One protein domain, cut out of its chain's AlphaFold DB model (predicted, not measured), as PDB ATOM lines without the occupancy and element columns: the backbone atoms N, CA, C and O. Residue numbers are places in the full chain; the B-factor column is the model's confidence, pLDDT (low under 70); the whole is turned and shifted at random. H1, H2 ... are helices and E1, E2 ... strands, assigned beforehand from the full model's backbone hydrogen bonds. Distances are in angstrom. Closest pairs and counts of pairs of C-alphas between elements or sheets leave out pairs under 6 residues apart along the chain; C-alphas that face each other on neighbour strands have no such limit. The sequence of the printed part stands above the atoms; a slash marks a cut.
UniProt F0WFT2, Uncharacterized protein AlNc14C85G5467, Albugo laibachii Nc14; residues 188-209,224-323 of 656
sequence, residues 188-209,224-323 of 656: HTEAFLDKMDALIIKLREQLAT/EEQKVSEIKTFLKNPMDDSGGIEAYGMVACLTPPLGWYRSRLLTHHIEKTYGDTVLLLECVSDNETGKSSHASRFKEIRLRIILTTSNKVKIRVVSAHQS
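Overview. This is residues 188 to 209 and 224 to 323 of the 656 residues of the protein "Uncharacterized protein AlNc14C85G5467" of Albugo laibachii Nc14 (UniProt F0WFT2). A small, twisted sheet of four strands is sandwiched between helices, with the long helix H1 and H3 packed over one face and H4 over the other, where H2 crosses H4 beside the strands. A long loop, residues 283 to 302, joins the hairpin strands E3 and E4. The printed part has 122 residues, with four named helices and four named strands in the order H1 H2 E1 E2 H3 E3 E4 H4; the sheet runs E1 E2 E4 E3, all antiparallel, and the class is mixed, helices and strands. It is compact, with a radius of gyration of the C-alphas of 14.1 A and spans of 42 by 33 by 25 A.

Along the chain. H1 is residues 188 to 208, 30.8 A long, from C-alpha 188 at (83.411, 104.356, 153.653). H2, residues 224 to 236, is 18.6 A long. The strands E1, residues 245 to 247, and E2, residues 250 to 254, measure 6.5 A and 13.5 A. H3, residues 260 to 274, is 20.6 A long. E3, residues 278 to 282, measures 13.5 A, and E4, residues 303 to 308, 15.8 A. H4, residues 311 to 323, is 18.2 A long and ends at C-alpha 323, (91.750, 127.599, 180.877).

Arrangement. In the sheet, only just strongly twisted with C-alphas up to 4.2 A off its best plane, E1 and E2 form a hairpin, with N 245 and O 252 2.9 A apart. E2 and E4 are antiparallel, with N 307 and O 251 2.8 A apart. E4 and E3 have N 279 and O 306 2.8 A apart. E2, H3 and E3 make a split strand-helix-strand unit, two strands running the same way with E4 between them; its crossover is right-handed. Helices on both faces make three layers. H1 is over E2 and E4 at a height of 9.7 A over the sheet, slantwise at 35 degrees to E2 on the local plane. On the same face, H3 runs along E3 at 11 degrees on the local plane; the C-alphas of Thr 267 and Leu 280 are their closest, 6.7 A. H1 and H3 are close but not clearly touching. On the opposite face, H4 is over E4 at a height of 9.5 A. H2 touches H4 at a steep tilt of 63 degrees, the closest C-alphas being those of Lys 232 and Ala 320, 4.9 A. In H1, H2, H3 and H4 every O i to N i+4 pair is within hydrogen-bond range.

Size, cuts and confidence. The C-alphas farthest apart, of His 188 and Gln 226, are 43.9 A apart. Residues 210 to 223 are not printed, and C-alphas 209 and 224 stand 26.1 A apart across this cut. The link E3 to E4 is long. Mean pLDDT of the printed part is 75.8; 26 residues are under 70, among them 284 to 301.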
ATOM      1  N   HIS A 188      83.852 102.956 153.612       58.66
ATOM      2  CA  HIS A 188      83.411 104.356 153.653       58.66
ATOM      3  C   HIS A 188      84.077 105.146 154.782       58.66
ATOM      4  O   HIS A 188      84.147 106.376 154.721       58.66
ATOM      5  N   THR A 189      84.555 104.443 155.806       67.62
ATOM      6  CA  THR A 189      85.257 105.020 156.947       67.62
ATOM      7  C   THR A 189      86.704 105.371 156.582       67.62
ATOM      8  O   THR A 189      87.161 106.464 156.914       67.62
ATOM      9  N   GLU A 190      87.381 104.513 155.814       72.25
ATOM     10  CA  GLU A 190      88.728 104.769 155.274       72.25
ATOM     11  C   GLU A 190      88.745 105.987 154.337       72.25
ATOM     12  O   GLU A 190      89.497 106.926 154.571       72.25
ATOM     13  N   ALA A 191      87.814 106.067 153.377       80.12
ATOM     14  CA  ALA A 191      87.741 107.199 152.443       80.12
ATOM     15  C   ALA A 191      87.502 108.563 153.130       80.12
ATOM     16  O   ALA A 191      87.887 109.615 152.611       80.12
ATOM     17  N   PHE A 192      86.836 108.573 154.289       83.00
ATOM     18  CA  PHE A 192      86.682 109.782 155.100       83.00
ATOM     19  C   PHE A 192      87.998 110.186 155.772       83.00
ATOM     20  O   PHE A 192      88.345 111.368 155.734       83.00
ATOM     21  N   LEU A 193      88.721 109.229 156.363       84.44
ATOM     22  CA  LEU A 193      90.018 109.483 156.992       84.44
ATOM     23  C   LEU A 193      91.049 109.950 155.959       84.44
ATOM     24  O   LEU A 193      91.688 110.968 156.198       84.44
ATOM     25  N   ASP A 194      91.088 109.342 154.771       84.94
ATOM     26  CA  ASP A 194      91.965 109.769 153.670       84.94
ATOM     27  C   ASP A 194      91.731 111.239 153.282       84.94
ATOM     28  O   ASP A 194      92.667 111.999 153.023       84.94
ATOM     29  N   LYS A 195      90.465 111.680 153.275       85.56
ATOM     30  CA  LYS A 195      90.112 113.080 152.998       85.56
ATOM     31  C   LYS A 195      90.593 114.027 154.104       85.56
ATOM     32  O   LYS A 195      90.967 115.160 153.804       85.56
ATOM     33  N   MET A 196      90.547 113.596 155.365       87.75
ATOM     34  CA  MET A 196      91.053 114.380 156.497       87.75
ATOM     35  C   MET A 196      92.587 114.406 156.518       87.75
ATOM     36  O   MET A 196      93.164 115.461 156.762       87.75
ATOM     37  N   ASP A 197      93.247 113.308 156.159       87.50
ATOM     38  CA  ASP A 197      94.704 113.245 156.031       87.50
ATOM     39  C   ASP A 197      95.202 114.158 154.907       87.50
ATOM     40  O   ASP A 197      96.132 114.936 155.110       87.50
ATOM     41  N   ALA A 198      94.527 114.167 153.751       85.81
ATOM     42  CA  ALA A 198      94.831 115.099 152.664       85.81
ATOM     43  C   ALA A 198      94.695 116.574 153.096       85.81
ATOM     44  O   ALA A 198      95.491 117.422 152.689       85.81
ATOM     45  N   LEU A 199      93.709 116.883 153.944       85.00
ATOM     46  CA  LEU A 199      93.538 118.214 154.528       85.00
ATOM     47  C   LEU A 199      94.711 118.568 155.456       85.00
ATOM     48  O   LEU A 199      95.279 119.650 155.331       85.00
ATOM     49  N   ILE A 200      95.102 117.654 156.352       85.38
ATOM     50  CA  ILE A 200      96.224 117.844 157.284       85.38
ATOM     51  C   ILE A 200      97.540 118.035 156.521       85.38
ATOM     52  O   ILE A 200      98.318 118.925 156.858       85.38
ATOM     53  N   ILE A 201      97.783 117.244 155.473       86.38
ATOM     54  CA  ILE A 201      98.976 117.363 154.622       86.38
ATOM     55  C   ILE A 201      99.025 118.742 153.960       86.38
ATOM     56  O   ILE A 201     100.042 119.425 154.056       86.38
ATOM     57  N   LYS A 202      97.909 119.202 153.382       84.56
ATOM     58  CA  LYS A 202      97.822 120.535 152.773       84.56
ATOM     59  C   LYS A 202      98.135 121.655 153.774       84.56
ATOM     60  O   LYS A 202      98.811 122.618 153.427       84.56
ATOM     61  N   LEU A 203      97.666 121.535 155.017       81.88
ATOM     62  CA  LEU A 203      97.948 122.513 156.076       81.88
ATOM     63  C   LEU A 203      99.419 122.483 156.512       81.88
ATOM     64  O   LEU A 203      99.995 123.532 156.789       81.88
ATOM     65  N   ARG A 204     100.049 121.300 156.542       82.44
ATOM     66  CA  ARG A 204     101.494 121.172 156.806       82.44
ATOM     67  C   ARG A 204     102.327 121.854 155.728       82.44
ATOM     68  O   ARG A 204     103.292 122.533 156.060       82.44
ATOM     69  N   GLU A 205     101.954 121.698 154.460       81.12
ATOM     70  CA  GLU A 205     102.627 122.370 153.343       81.12
ATOM     71  C   GLU A 205     102.512 123.896 153.456       81.12
ATOM     72  O   GLU A 205     103.503 124.600 153.272       81.12
ATOM     73  N   GLN A 206     101.337 124.409 153.837       73.56
ATOM     74  CA  GLN A 206     101.138 125.841 154.092       73.56
ATOM     75  C   GLN A 206     102.050 126.349 155.216       73.56
ATOM     76  O   GLN A 206     102.784 127.316 155.010       73.56
ATOM     77  N   LEU A 207     102.091 125.639 156.347       73.94
ATOM     78  CA  LEU A 207     102.946 125.986 157.484       73.94
ATOM     79  C   LEU A 207     104.442 125.981 157.116       73.94
ATOM     80  O   LEU A 207     105.181 126.872 157.529       73.94
ATOM     81  N   ALA A 208     104.884 125.026 156.290       70.50
ATOM     82  CA  ALA A 208     106.279 124.899 155.863       70.50
ATOM     83  C   ALA A 208     106.735 126.004 154.890       70.50
ATOM     84  O   ALA A 208     107.912 126.351 154.853       70.50
ATOM     85  N   THR A 209     105.826 126.595 154.103       61.06
ATOM     86  CA  THR A 209     106.184 127.633 153.111       61.06
ATOM     87  C   THR A 209     106.534 129.008 153.697       61.06
ATOM     88  O   THR A 209     106.920 129.900 152.941       61.06
ATOM     89  N   GLU A 224     105.061 134.257 178.789       71.56
ATOM     90  CA  GLU A 224     104.312 133.007 178.634       71.56
ATOM     91  C   GLU A 224     102.816 133.199 178.917       71.56
ATOM     92  O   GLU A 224     101.979 132.778 178.112       71.56
ATOM     93  N   GLU A 225     102.457 133.883 180.007       78.19
ATOM     94  CA  GLU A 225     101.053 134.172 180.337       78.19
ATOM     95  C   GLU A 225     100.372 135.028 179.261       78.19
ATOM     96  O   GLU A 225      99.229 134.758 178.871       78.19
ATOM     97  N   GLN A 226     101.085 136.020 178.722       81.25
ATOM     98  CA  GLN A 226     100.572 136.861 177.645       81.25
ATOM     99  C   GLN A 226     100.303 136.047 176.369       81.25
ATOM    100  O   GLN A 226      99.205 136.126 175.811       81.25
ATOM    101  N   LYS A 227     101.250 135.200 175.941       80.56
ATOM    102  CA  LYS A 227     101.086 134.338 174.753       80.56
ATOM    103  C   LYS A 227      99.931 133.341 174.921       80.56
ATOM    104  O   LYS A 227      99.185 133.091 173.972       80.56
ATOM    105  N   VAL A 228      99.731 132.793 176.123       83.19
ATOM    106  CA  VAL A 228      98.578 131.924 176.432       83.19
ATOM    107  C   VAL A 228      97.259 132.703 176.356       83.19
ATOM    108  O   VAL A 228      96.280 132.187 175.816       83.19
ATOM    109  N   SER A 229      97.222 133.951 176.829       83.38
ATOM    110  CA  SER A 229      96.041 134.829 176.754       83.38
ATOM    111  C   SER A 229      95.652 135.189 175.309       83.38
ATOM    112  O   SER A 229      94.471 135.175 174.938       83.38
ATOM    113  N   GLU A 230      96.638 135.436 174.448       83.62
ATOM    114  CA  GLU A 230      96.426 135.700 173.020       83.62
ATOM    115  C   GLU A 230      95.851 134.469 172.296       83.62
ATOM    116  O   GLU A 230      94.851 134.569 171.575       83.62
ATOM    117  N   ILE A 231      96.399 133.278 172.569       84.62
ATOM    118  CA  ILE A 231      95.870 132.005 172.054       84.62
ATOM    119  C   ILE A 231      94.457 131.743 172.595       84.62
ATOM    120  O   ILE A 231      93.572 131.331 171.842       84.62
ATOM    121  N   LYS A 232      94.202 132.027 173.877       83.62
ATOM    122  CA  LYS A 232      92.868 131.922 174.492       83.62
ATOM    123  C   LYS A 232      91.850 132.795 173.755       83.62
ATOM    124  O   LYS A 232      90.741 132.340 173.473       83.62
ATOM    125  N   THR A 233      92.232 134.016 173.387       84.00
ATOM    126  CA  THR A 233      91.392 134.936 172.602       84.00
ATOM    127  C   THR A 233      91.096 134.373 171.209       84.00
ATOM    128  O   THR A 233      89.944 134.365 170.777       84.00
ATOM    129  N   PHE A 234      92.106 133.819 170.533       84.69
ATOM    130  CA  PHE A 234      91.937 133.146 169.243       84.69
ATOM    131  C   PHE A 234      90.969 131.950 169.313       84.69
ATOM    132  O   PHE A 234      90.077 131.811 168.474       84.69
ATOM    133  N   LEU A 235      91.096 131.099 170.337       81.44
ATOM    134  CA  LEU A 235      90.237 129.924 170.516       81.44
ATOM    135  C   LEU A 235      88.765 130.285 170.796       81.44
ATOM    136  O   LEU A 235      87.874 129.530 170.405       81.44
ATOM    137  N   LYS A 236      88.491 131.439 171.422       77.69
ATOM    138  CA  LYS A 236      87.120 131.920 171.685       77.69
ATOM    139  C   LYS A 236      86.419 132.480 170.435       77.69
ATOM    140  O   LYS A 236      85.190 132.429 170.367       77.69
ATOM    141  N   ASN A 237      87.167 132.978 169.450       80.31
ATOM    142  CA  ASN A 237      86.606 133.611 168.252       80.31
ATOM    143  C   ASN A 237      86.163 132.586 167.198       80.31
ATOM    144  O   ASN A 237      86.894 131.615 166.983       80.31
ATOM    145  N   PRO A 238      85.022 132.784 166.509       75.62
ATOM    146  CA  PRO A 238      84.604 131.919 165.411       75.62
ATOM    147  C   PRO A 238      85.635 131.878 164.279       75.62
ATOM    148  O   PRO A 238      86.295 132.880 164.004       75.62
ATOM    149  N   MET A 239      85.757 130.730 163.614       77.31
ATOM    150  CA  MET A 239      86.585 130.579 162.413       77.31
ATOM    151  C   MET A 239      85.706 130.539 161.167       77.31
ATOM    152  O   MET A 239      84.637 129.928 161.190       77.31
ATOM    153  N   ASP A 240      86.175 131.157 160.087       72.81
ATOM    154  CA  ASP A 240      85.539 131.051 158.778       72.81
ATOM    155  C   ASP A 240      85.905 129.731 158.065       72.81
ATOM    156  O   ASP A 240      86.792 128.984 158.484       72.81
ATOM    157  N   ASP A 241      85.171 129.418 156.992       67.31
ATOM    158  CA  ASP A 241      85.415 128.235 156.152       67.31
ATOM    159  C   ASP A 241      86.533 128.475 155.110       67.31
ATOM    160  O   ASP A 241      86.844 127.587 154.305       67.31
ATOM    161  N   SER A 242      87.162 129.658 155.103       61.38
ATOM    162  CA  SER A 242      88.339 129.936 154.274       61.38
ATOM    163  C   SER A 242      89.548 129.219 154.865       61.38
ATOM    164  O   SER A 242      89.879 129.370 156.033       61.38
ATOM    165  N   GLY A 243      90.192 128.374 154.059       62.31
ATOM    166  CA  GLY A 243      91.217 127.450 154.540       62.31
ATOM    167  C   GLY A 243      92.310 128.091 155.407       62.31
ATOM    168  O   GLY A 243      92.819 129.146 155.059       62.31
ATOM    169  N   GLY A 244      92.688 127.380 156.477       68.56
ATOM    170  CA  GLY A 244      93.909 127.556 157.273       68.56
ATOM    171  C   GLY A 244      94.171 128.970 157.807       68.56
ATOM    172  O   GLY A 244      94.851 129.748 157.147       68.56
ATOM    173  N   ILE A 245      93.736 129.277 159.033       72.81
ATOM    174  CA  ILE A 245      94.148 130.507 159.730       72.81
ATOM    175  C   ILE A 245      95.491 130.256 160.422       72.81
ATOM    176  O   ILE A 245      95.589 129.400 161.303       72.81
ATOM    177  N   GLU A 246      96.516 131.011 160.031       73.56
ATOM    178  CA  GLU A 246      97.848 130.996 160.643       73.56
ATOM    179  C   GLU A 246      97.927 132.044 161.762       73.56
ATOM    180  O   GLU A 246      97.703 133.231 161.523       73.56
ATOM    181  N   ALA A 247      98.254 131.629 162.986       72.88
ATOM    182  CA  ALA A 247      98.429 132.534 164.123       72.88
ATOM    183  C   ALA A 247      99.388 131.932 165.160       72.88
ATOM    184  O   ALA A 247      99.357 130.733 165.391       72.88
ATOM    185  N   TYR A 248     100.238 132.732 165.811       75.88
ATOM    186  CA  TYR A 248     101.053 132.312 166.973       75.88
ATOM    187  C   TYR A 248     101.862 130.998 166.808       75.88
ATOM    188  O   TYR A 248     102.040 130.248 167.767       75.88
ATOM    189  N   GLY A 249     102.346 130.690 165.597       73.75
ATOM    190  CA  GLY A 249     103.073 129.439 165.318       73.75
ATOM    191  C   GLY A 249     102.177 128.197 165.190       73.75
ATOM    192  O   GLY A 249     102.643 127.070 165.374       73.75
ATOM    193  N   MET A 250     100.891 128.383 164.889       83.19
ATOM    194  CA  MET A 250      99.950 127.306 164.587       83.19
ATOM    195  C   MET A 250      99.134 127.609 163.324       83.19
ATOM    196  O   MET A 250      98.921 128.771 162.977       83.19
ATOM    197  N   VAL A 251      98.648 126.561 162.657       84.62
ATOM    198  CA  VAL A 251      97.630 126.657 161.598       84.62
ATOM    199  C   VAL A 251      96.381 125.945 162.074       84.62
ATOM    200  O   VAL A 251      96.443 124.768 162.423       84.62
ATOM    201  N   ALA A 252      95.248 126.636 162.078       86.31
ATOM    202  CA  ALA A 252      93.969 126.042 162.426       86.31
ATOM    203  C   ALA A 252      93.052 125.959 161.205       86.31
ATOM    204  O   ALA A 252      92.962 126.899 160.415       86.31
ATOM    205  N   CYS A 253      92.288 124.877 161.085       86.50
ATOM    206  CA  CYS A 253      91.157 124.804 160.166       86.50
ATOM    207  C   CYS A 253      89.936 124.173 160.837       86.50
ATOM    208  O   CYS A 253      90.044 123.484 161.853       86.50
ATOM    209  N   LEU A 254      88.770 124.365 160.229       84.88
ATOM    210  CA  LEU A 254      87.519 123.788 160.693       84.88
ATOM    211  C   LEU A 254      87.199 122.494 159.932       84.88
ATOM    212  O   LEU A 254      87.352 122.428 158.711       84.88
ATOM    213  N   THR A 255      86.741 121.457 160.632       84.19
ATOM    214  CA  THR A 255      86.170 120.283 159.963       84.19
ATOM    215  C   THR A 255      84.806 120.630 159.361       84.19
ATOM    216  O   THR A 255      84.086 121.477 159.901       84.19
ATOM    217  N   PRO A 256      84.358 119.902 158.323       80.56
ATOM    218  CA  PRO A 256      82.935 119.841 158.002       80.56
ATOM    219  C   PRO A 256      82.111 119.407 159.231       80.56
ATOM    220  O   PRO A 256      82.680 118.807 160.147       80.56
ATOM    221  N   PRO A 257      80.791 119.643 159.259       79.50
ATOM    222  CA  PRO A 257      79.914 119.087 160.288       79.50
ATOM    223  C   PRO A 257      80.070 117.559 160.396       79.50
ATOM    224  O   PRO A 257      79.950 116.828 159.409       79.50
ATOM    225  N   LEU A 258      80.397 117.065 161.594       76.31
ATOM    226  CA  LEU A 258      80.638 115.650 161.872       76.31
ATOM    227  C   LEU A 258      79.589 115.098 162.836       76.31
ATOM    228  O   LEU A 258      79.417 115.576 163.955       76.31
ATOM    229  N   GLY A 259      78.938 114.001 162.453       69.75
ATOM    230  CA  GLY A 259      78.166 113.195 163.396       69.75
ATOM    231  C   GLY A 259      79.065 112.528 164.449       69.75
ATOM    232  O   GLY A 259      80.267 112.350 164.241       69.75
ATOM    233  N   TRP A 260      78.465 112.080 165.557       70.19
ATOM    234  CA  TRP A 260      79.169 111.491 166.713       70.19
ATOM    235  C   TRP A 260      80.202 110.407 166.347       70.19
ATOM    236  O   TRP A 260      81.284 110.355 166.925       70.19
ATOM    237  N   TYR A 261      79.872 109.538 165.385       72.25
ATOM    238  CA  TYR A 261      80.726 108.423 164.976       72.25
ATOM    239  C   TYR A 261      81.979 108.920 164.243       72.25
ATOM    240  O   TYR A 261      83.090 108.540 164.600       72.25
ATOM    241  N   ARG A 262      81.802 109.823 163.266       77.75
ATOM    242  CA  ARG A 262      82.901 110.393 162.470       77.75
ATOM    243  C   ARG A 262      83.815 111.284 163.301       77.75
ATOM    244  O   ARG A 262      85.022 111.217 163.120       77.75
ATOM    245  N   SER A 263      83.252 112.058 164.230       75.69
ATOM    246  CA  SER A 263      84.029 112.839 165.199       75.69
ATOM    247  C   SER A 263      84.946 111.926 166.023       75.69
ATOM    248  O   SER A 263      86.159 112.098 165.987       75.69
ATOM    249  N   ARG A 264      84.403 110.878 166.664       74.88
ATOM    250  CA  ARG A 264      85.207 109.955 167.489       74.88
ATOM    251  C   ARG A 264      86.272 109.201 166.706       74.88
ATOM    252  O   ARG A 264      87.356 108.950 167.228       74.88
ATOM    253  N   LEU A 265      85.935 108.790 165.491       79.06
ATOM    254  CA  LEU A 265      86.867 108.126 164.598       79.06
ATOM    255  C   LEU A 265      88.030 109.057 164.228       79.06
ATOM    256  O   LEU A 265      89.182 108.643 164.318       79.06
ATOM    257  N   LEU A 266      87.728 110.305 163.856       81.50
ATOM    258  CA  LEU A 266      88.738 111.306 163.524       81.50
ATOM    259  C   LEU A 266      89.651 111.601 164.719       81.50
ATOM    260  O   LEU A 266      90.865 111.624 164.551       81.50
ATOM    261  N   THR A 267      89.087 111.754 165.924       78.81
ATOM    262  CA  THR A 267      89.867 111.924 167.160       78.81
ATOM    263  C   THR A 267      90.865 110.786 167.339       78.81
ATOM    264  O   THR A 267      92.058 111.035 167.477       78.81
ATOM    265  N   HIS A 268      90.401 109.535 167.263       79.12
ATOM    266  CA  HIS A 268      91.265 108.372 167.458       79.12
ATOM    267  C   HIS A 268      92.358 108.257 166.386       79.12
ATOM    268  O   HIS A 268      93.493 107.891 166.691       79.12
ATOM    269  N   HIS A 269      92.026 108.572 165.131       83.75
ATOM    270  CA  HIS A 269      92.984 108.562 164.026       83.75
ATOM    271  C   HIS A 269      94.072 109.623 164.201       83.75
ATOM    272  O   HIS A 269      95.253 109.309 164.077       83.75
ATOM    273  N   ILE A 270      93.696 110.856 164.557       84.06
ATOM    274  CA  ILE A 270      94.651 111.945 164.793       84.06
ATOM    275  C   ILE A 270      95.530 111.647 166.009       84.06
ATOM    276  O   ILE A 270      96.745 111.797 165.909       84.06
ATOM    277  N   GLU A 271      94.963 111.168 167.119       79.69
ATOM    278  CA  GLU A 271      95.729 110.777 168.313       79.69
ATOM    279  C   GLU A 271      96.796 109.723 167.986       79.69
ATOM    280  O   GLU A 271      97.926 109.814 168.461       79.69
ATOM    281  N   LYS A 272      96.452 108.740 167.144       81.62
ATOM    282  CA  LYS A 272      97.354 107.649 166.763       81.62
ATOM    283  C   LYS A 272      98.402 108.058 165.724       81.62
ATOM    284  O   LYS A 272      99.530 107.577 165.789       81.62
ATOM    285  N   THR A 273      98.028 108.887 164.752       84.50
ATOM    286  CA  THR A 273      98.843 109.164 163.555       84.50
ATOM    287  C   THR A 273      99.617 110.481 163.660       84.50
ATOM    288  O   THR A 273     100.729 110.588 163.146       84.50
ATOM    289  N   TYR A 274      99.059 111.484 164.343       84.31
ATOM    290  CA  TYR A 274      99.584 112.854 164.383       84.31
ATOM    291  C   TYR A 274      99.646 113.467 165.788       84.31
ATOM    292  O   TYR A 274      99.896 114.671 165.906       84.31
ATOM    293  N   GLY A 275      99.460 112.662 166.838       75.56
ATOM    294  CA  GLY A 275      99.277 113.121 168.217       75.56
ATOM    295  C   GLY A 275     100.374 114.042 168.749       75.56
ATOM    296  O   GLY A 275     100.108 114.840 169.642       75.56
ATOM    297  N   ASP A 276     101.579 114.011 168.176       78.50
ATOM    298  CA  ASP A 276     102.688 114.890 168.559       78.50
ATOM    299  C   ASP A 276     102.539 116.331 168.057       78.50
ATOM    300  O   ASP A 276     102.978 117.246 168.748       78.50
ATOM    301  N   THR A 277     101.880 116.551 166.914       78.06
ATOM    302  CA  THR A 277     101.894 117.838 166.175       78.06
ATOM    303  C   THR A 277     100.513 118.412 165.867       78.06
ATOM    304  O   THR A 277     100.418 119.571 165.462       78.06
ATOM    305  N   VAL A 278      99.453 117.616 166.026       85.25
ATOM    306  CA  VAL A 278      98.082 117.999 165.680       85.25
ATOM    307  C   VAL A 278      97.177 117.842 166.892       85.25
ATOM    308  O   VAL A 278      97.161 116.795 167.538       85.25
ATOM    309  N   LEU A 279      96.410 118.888 167.182       84.75
ATOM    310  CA  LEU A 279      95.363 118.906 168.196       84.75
ATOM    311  C   LEU A 279      93.995 118.981 167.522       84.75
ATOM    312  O   LEU A 279      93.829 119.630 166.488       84.75
ATOM    313  N   LEU A 280      93.011 118.330 168.133       83.25
ATOM    314  CA  LEU A 280      91.618 118.380 167.711       83.25
ATOM    315  C   LEU A 280      90.787 118.926 168.870       83.25
ATOM    316  O   LEU A 280      90.663 118.256 169.892       83.25
ATOM    317  N   LEU A 281      90.256 120.139 168.722       81.81
ATOM    318  CA  LEU A 281      89.508 120.836 169.775       81.81
ATOM    319  C   LEU A 281      88.074 121.117 169.324       81.81
ATOM    320  O   LEU A 281      87.827 121.378 168.146       81.81
ATOM    321  N   GLU A 282      87.115 121.083 170.243       75.50
ATOM    322  CA  GLU A 282      85.746 121.518 169.951       75.50
ATOM    323  C   GLU A 282      85.671 123.052 169.879       75.50
ATOM    324  O   GLU A 282      86.429 123.768 170.535       75.50
ATOM    325  N   CYS A 283      84.763 123.584 169.058       70.25
ATOM    326  CA  CYS A 283      84.533 125.026 169.040       70.25
ATOM    327  C   CYS A 283      83.730 125.454 170.277       70.25
ATOM    328  O   CYS A 283      82.702 124.860 170.603       70.25
ATOM    329  N   VAL A 284      84.171 126.534 170.926       63.25
ATOM    330  CA  VAL A 284      83.490 127.131 172.092       63.25
ATOM    331  C   VAL A 284      82.112 127.689 171.710       63.25
ATOM    332  O   VAL A 284      81.136 127.561 172.451       63.25
ATOM    333  N   SER A 285      82.020 128.294 170.526       62.50
ATOM    334  CA  SER A 285      80.781 128.762 169.913       62.50
ATOM    335  C   SER A 285      80.603 128.126 168.538       62.50
ATOM    336  O   SER A 285      81.569 127.784 167.856       62.50
ATOM    337  N   ASP A 286      79.351 127.921 168.153       61.81
ATOM    338  CA  ASP A 286      78.986 127.440 166.830       61.81
ATOM    339  C   ASP A 286      79.380 128.484 165.771       61.81
ATOM    340  O   ASP A 286      78.968 129.641 165.850       61.81
ATOM    341  N   ASN A 287      80.189 128.083 164.785       62.78
ATOM    342  CA  ASN A 287      80.745 129.009 163.791       62.78
ATOM    343  C   ASN A 287      79.704 129.543 162.786       62.78
ATOM    344  O   ASN A 287      79.992 130.524 162.107       62.78
ATOM    345  N   GLU A 288      78.506 128.951 162.688       58.41
ATOM    346  CA  GLU A 288      77.434 129.447 161.807       58.41
ATOM    347  C   GLU A 288      76.462 130.382 162.541       58.41
ATOM    348  O   GLU A 288      76.009 131.385 161.991       58.41
ATOM    349  N   THR A 289      76.124 130.063 163.791       54.03
ATOM    350  CA  THR A 289      75.069 130.741 164.560       54.03
ATOM    351  C   THR A 289      75.591 131.621 165.695       54.03
ATOM    352  O   THR A 289      74.822 132.408 166.249       54.03
ATOM    353  N   GLY A 290      76.867 131.486 166.074       52.88
ATOM    354  CA  GLY A 290      77.504 132.204 167.184       52.88
ATOM    355  C   GLY A 290      76.995 131.812 168.577       52.88
ATOM    356  O   GLY A 290      77.335 132.466 169.563       52.88
ATOM    357  N   LYS A 291      76.152 130.776 168.686       49.50
ATOM    358  CA  LYS A 291      75.596 130.294 169.960       49.50
ATOM    359  C   LYS A 291      76.583 129.362 170.662       49.50
ATOM    360  O   LYS A 291      77.370 128.692 170.003       49.50
ATOM    361  N   SER A 292      76.542 129.294 171.995       51.75
ATOM    362  CA  SER A 292      77.390 128.363 172.749       51.75
ATOM    363  C   SER A 292      77.088 126.913 172.355       51.75
ATOM    364  O   SER A 292      75.926 126.516 172.213       51.75
ATOM    365  N   SER A 293      78.140 126.112 172.180       47.66
ATOM    366  CA  SER A 293      78.053 124.714 171.724       47.66
ATOM    367  C   SER A 293      77.198 123.824 172.644       47.66
ATOM    368  O   SER A 293      76.633 122.825 172.201       47.66
ATOM    369  N   HIS A 294      76.996 124.234 173.899       43.81
ATOM    370  CA  HIS A 294      76.165 123.545 174.892       43.81
ATOM    371  C   HIS A 294      74.643 123.609 174.641       43.81
ATOM    372  O   HIS A 294      73.899 122.839 175.250       43.81
ATOM    373  N   ALA A 295      74.151 124.489 173.760       40.19
ATOM    374  CA  ALA A 295      72.711 124.706 173.561       40.19
ATOM    375  C   ALA A 295      72.058 123.810 172.483       40.19
ATOM    376  O   ALA A 295      70.828 123.742 172.406       40.19
ATOM    377  N   SER A 296      72.836 123.112 171.645       43.34
ATOM    378  CA  SER A 296      72.290 122.322 170.530       43.34
ATOM    379  C   SER A 296      72.070 120.857 170.919       43.34
ATOM    380  O   SER A 296      73.007 120.076 171.065       43.34
ATOM    381  N   ARG A 297      70.802 120.455 171.094       43.19
ATOM    382  CA  ARG A 297      70.424 119.092 171.520       43.19
ATOM    383  C   ARG A 297      70.449 118.028 170.403       43.19
ATOM    384  O   ARG A 297      70.212 116.865 170.720       43.19
ATOM    385  N   PHE A 298      70.772 118.351 169.139       46.03
ATOM    386  CA  PHE A 298      70.842 117.350 168.053       46.03
ATOM    387  C   PHE A 298      71.927 117.601 166.971       46.03
ATOM    388  O   PHE A 298      71.839 118.550 166.207       46.03
ATOM    389  N   LYS A 299      72.877 116.644 166.901       60.66
ATOM    390  CA  LYS A 299      73.653 116.074 165.763       60.66
ATOM    391  C   LYS A 299      74.212 116.997 164.659       60.66
ATOM    392  O   LYS A 299      73.607 117.116 163.606       60.66
ATOM    393  N   GLU A 300      75.450 117.443 164.864       63.94
ATOM    394  CA  GLU A 300      76.631 117.440 163.969       63.94
ATOM    395  C   GLU A 300      77.580 118.526 164.502       63.94
ATOM    396  O   GLU A 300      77.180 119.676 164.634       63.94
ATOM    397  N   ILE A 301      78.803 118.161 164.897       68.50
ATOM    398  CA  ILE A 301      79.766 119.086 165.514       68.50
ATOM    399  C   ILE A 301      80.889 119.419 164.539       68.50
ATOM    400  O   ILE A 301      81.325 118.558 163.774       68.50
ATOM    401  N   ARG A 302      81.385 120.655 164.580       78.25
ATOM    402  CA  ARG A 302      82.600 121.054 163.862       78.25
ATOM    403  C   ARG A 302      83.770 121.128 164.844       78.25
ATOM    404  O   ARG A 302      83.655 121.728 165.912       78.25
ATOM    405  N   LEU A 303      84.889 120.514 164.478       81.88
ATOM    406  CA  LEU A 303      86.116 120.470 165.272       81.88
ATOM    407  C   LEU A 303      87.167 121.390 164.646       81.88
ATOM    408  O   LEU A 303      87.220 121.535 163.425       81.88
ATOM    409  N   ARG A 304      88.024 121.988 165.471       86.56
ATOM    410  CA  ARG A 304      89.227 122.697 165.032       86.56
ATOM    411  C   ARG A 304      90.374 121.707 164.946       86.56
ATOM    412  O   ARG A 304      90.746 121.118 165.959       86.56
ATOM    413  N   ILE A 305      90.936 121.547 163.756       88.00
ATOM    414  CA  ILE A 305      92.215 120.864 163.563       88.00
ATOM    415  C   ILE A 305      93.295 121.933 163.693       88.00
ATOM    416  O   ILE A 305      93.305 122.879 162.910       88.00
ATOM    417  N   ILE A 306      94.180 121.795 164.677       87.62
ATOM    418  CA  ILE A 306      95.249 122.755 164.966       87.62
ATOM    419  C   ILE A 306      96.592 122.060 164.790       87.62
ATOM    420  O   ILE A 306      96.911 121.121 165.516       87.62
ATOM    421  N   LEU A 307      97.381 122.530 163.833       88.25
ATOM    422  CA  LEU A 307      98.748 122.092 163.588       88.25
ATOM    423  C   LEU A 307      99.704 123.050 164.285       88.25
ATOM    424  O   LEU A 307      99.611 124.256 164.083       88.25
ATOM    425  N   THR A 308     100.641 122.526 165.064       86.44
ATOM    426  CA  THR A 308     101.606 123.334 165.825       86.44
ATOM    427  C   THR A 308     103.022 123.162 165.282       86.44
ATOM    428  O   THR A 308     103.422 122.030 165.013       86.44
ATOM    429  N   THR A 309     103.800 124.247 165.186       82.75
ATOM    430  CA  THR A 309     105.210 124.201 164.735       82.75
ATOM    431  C   THR A 309     106.154 123.572 165.760       82.75
ATOM    432  O   THR A 309     107.182 123.009 165.401       82.75
ATOM    433  N   SER A 310     105.822 123.645 167.053       82.88
ATOM    434  CA  SER A 310     106.663 123.110 168.126       82.88
ATOM    435  C   SER A 310     105.853 122.578 169.305       82.88
ATOM    436  O   SER A 310     104.722 123.001 169.560       82.88
ATOM    437  N   ASN A 311     106.475 121.695 170.091       81.44
ATOM    438  CA  ASN A 311     105.871 121.165 171.313       81.44
ATOM    439  C   ASN A 311     105.597 122.269 172.359       81.44
ATOM    440  O   ASN A 311     104.640 122.168 173.118       81.44
ATOM    441  N   LYS A 312     106.383 123.359 172.363       82.44
ATOM    442  CA  LYS A 312     106.117 124.536 173.210       82.44
ATOM    443  C   LYS A 312     104.780 125.195 172.854       82.44
ATOM    444  O   LYS A 312     103.961 125.429 173.738       82.44
ATOM    445  N   VAL A 313     104.526 125.439 171.563       84.19
ATOM    446  CA  VAL A 313     103.255 126.021 171.086       84.19
ATOM    447  C   VAL A 313     102.085 125.093 171.414       84.19
ATOM    448  O   VAL A 313     101.056 125.552 171.900       84.19
ATOM    449  N   LYS A 314     102.260 123.779 171.239       83.38
ATOM    450  CA  LYS A 314     101.257 122.780 171.628       83.38
ATOM    451  C   LYS A 314     100.886 122.859 173.108       83.38
ATOM    452  O   LYS A 314      99.698 122.868 173.418       83.38
ATOM    453  N   ILE A 315     101.871 122.956 174.006       83.25
ATOM    454  CA  ILE A 315     101.625 123.116 175.448       83.25
ATOM    455  C   ILE A 315     100.813 124.392 175.707       83.25
ATOM    456  O   ILE A 315      99.796 124.316 176.388       83.25
ATOM    457  N   ARG A 316     101.176 125.529 175.094       84.56
ATOM    458  CA  ARG A 316     100.424 126.791 175.236       84.56
ATOM    459  C   ARG A 316      98.971 126.673 174.769       84.56
ATOM    460  O   ARG A 316      98.076 127.162 175.451       84.56
ATOM    461  N   VAL A 317      98.719 126.002 173.640       84.12
ATOM    462  CA  VAL A 317      97.357 125.763 173.124       84.12
ATOM    463  C   VAL A 317      96.549 124.885 174.076       84.12
ATOM    464  O   VAL A 317      95.395 125.203 174.359       84.12
ATOM    465  N   VAL A 318      97.149 123.816 174.606       82.94
ATOM    466  CA  VAL A 318      96.501 122.947 175.599       82.94
ATOM    467  C   VAL A 318      96.188 123.726 176.879       82.94
ATOM    468  O   VAL A 318      95.058 123.663 177.356       82.94
ATOM    469  N   SER A 319      97.130 124.522 177.395       82.06
ATOM    470  CA  SER A 319      96.917 125.375 178.571       82.06
ATOM    471  C   SER A 319      95.818 126.419 178.345       82.06
ATOM    472  O   SER A 319      94.958 126.603 179.208       82.06
ATOM    473  N   ALA A 320      95.790 127.067 177.177       82.12
ATOM    474  CA  ALA A 320      94.745 128.023 176.814       82.12
ATOM    475  C   ALA A 320      93.366 127.351 176.722       82.12
ATOM    476  O   ALA A 320      92.393 127.878 177.260       82.12
ATOM    477  N   HIS A 321      93.276 126.177 176.088       78.44
ATOM    478  CA  HIS A 321      92.036 125.407 175.994       78.44
ATOM    479  C   HIS A 321      91.534 124.961 177.369       78.44
ATOM    480  O   HIS A 321      90.371 125.178 177.695       78.44
ATOM    481  N   GLN A 322      92.417 124.411 178.206       73.94
ATOM    482  CA  GLN A 322      92.072 123.997 179.565       73.94
ATOM    483  C   GLN A 322      91.612 125.189 180.415       73.94
ATOM    484  O   GLN A 322      90.663 125.072 181.185       73.94
ATOM    485  N   SER A 323      92.222 126.366 180.240       75.00
ATOM    486  CA  SER A 323      91.750 127.599 180.877       75.00
ATOM    487  C   SER A 323      90.344 127.997 180.406       75.00
ATOM    488  O   SER A 323      89.543 128.425 181.227       75.00
TER     489      SER A 323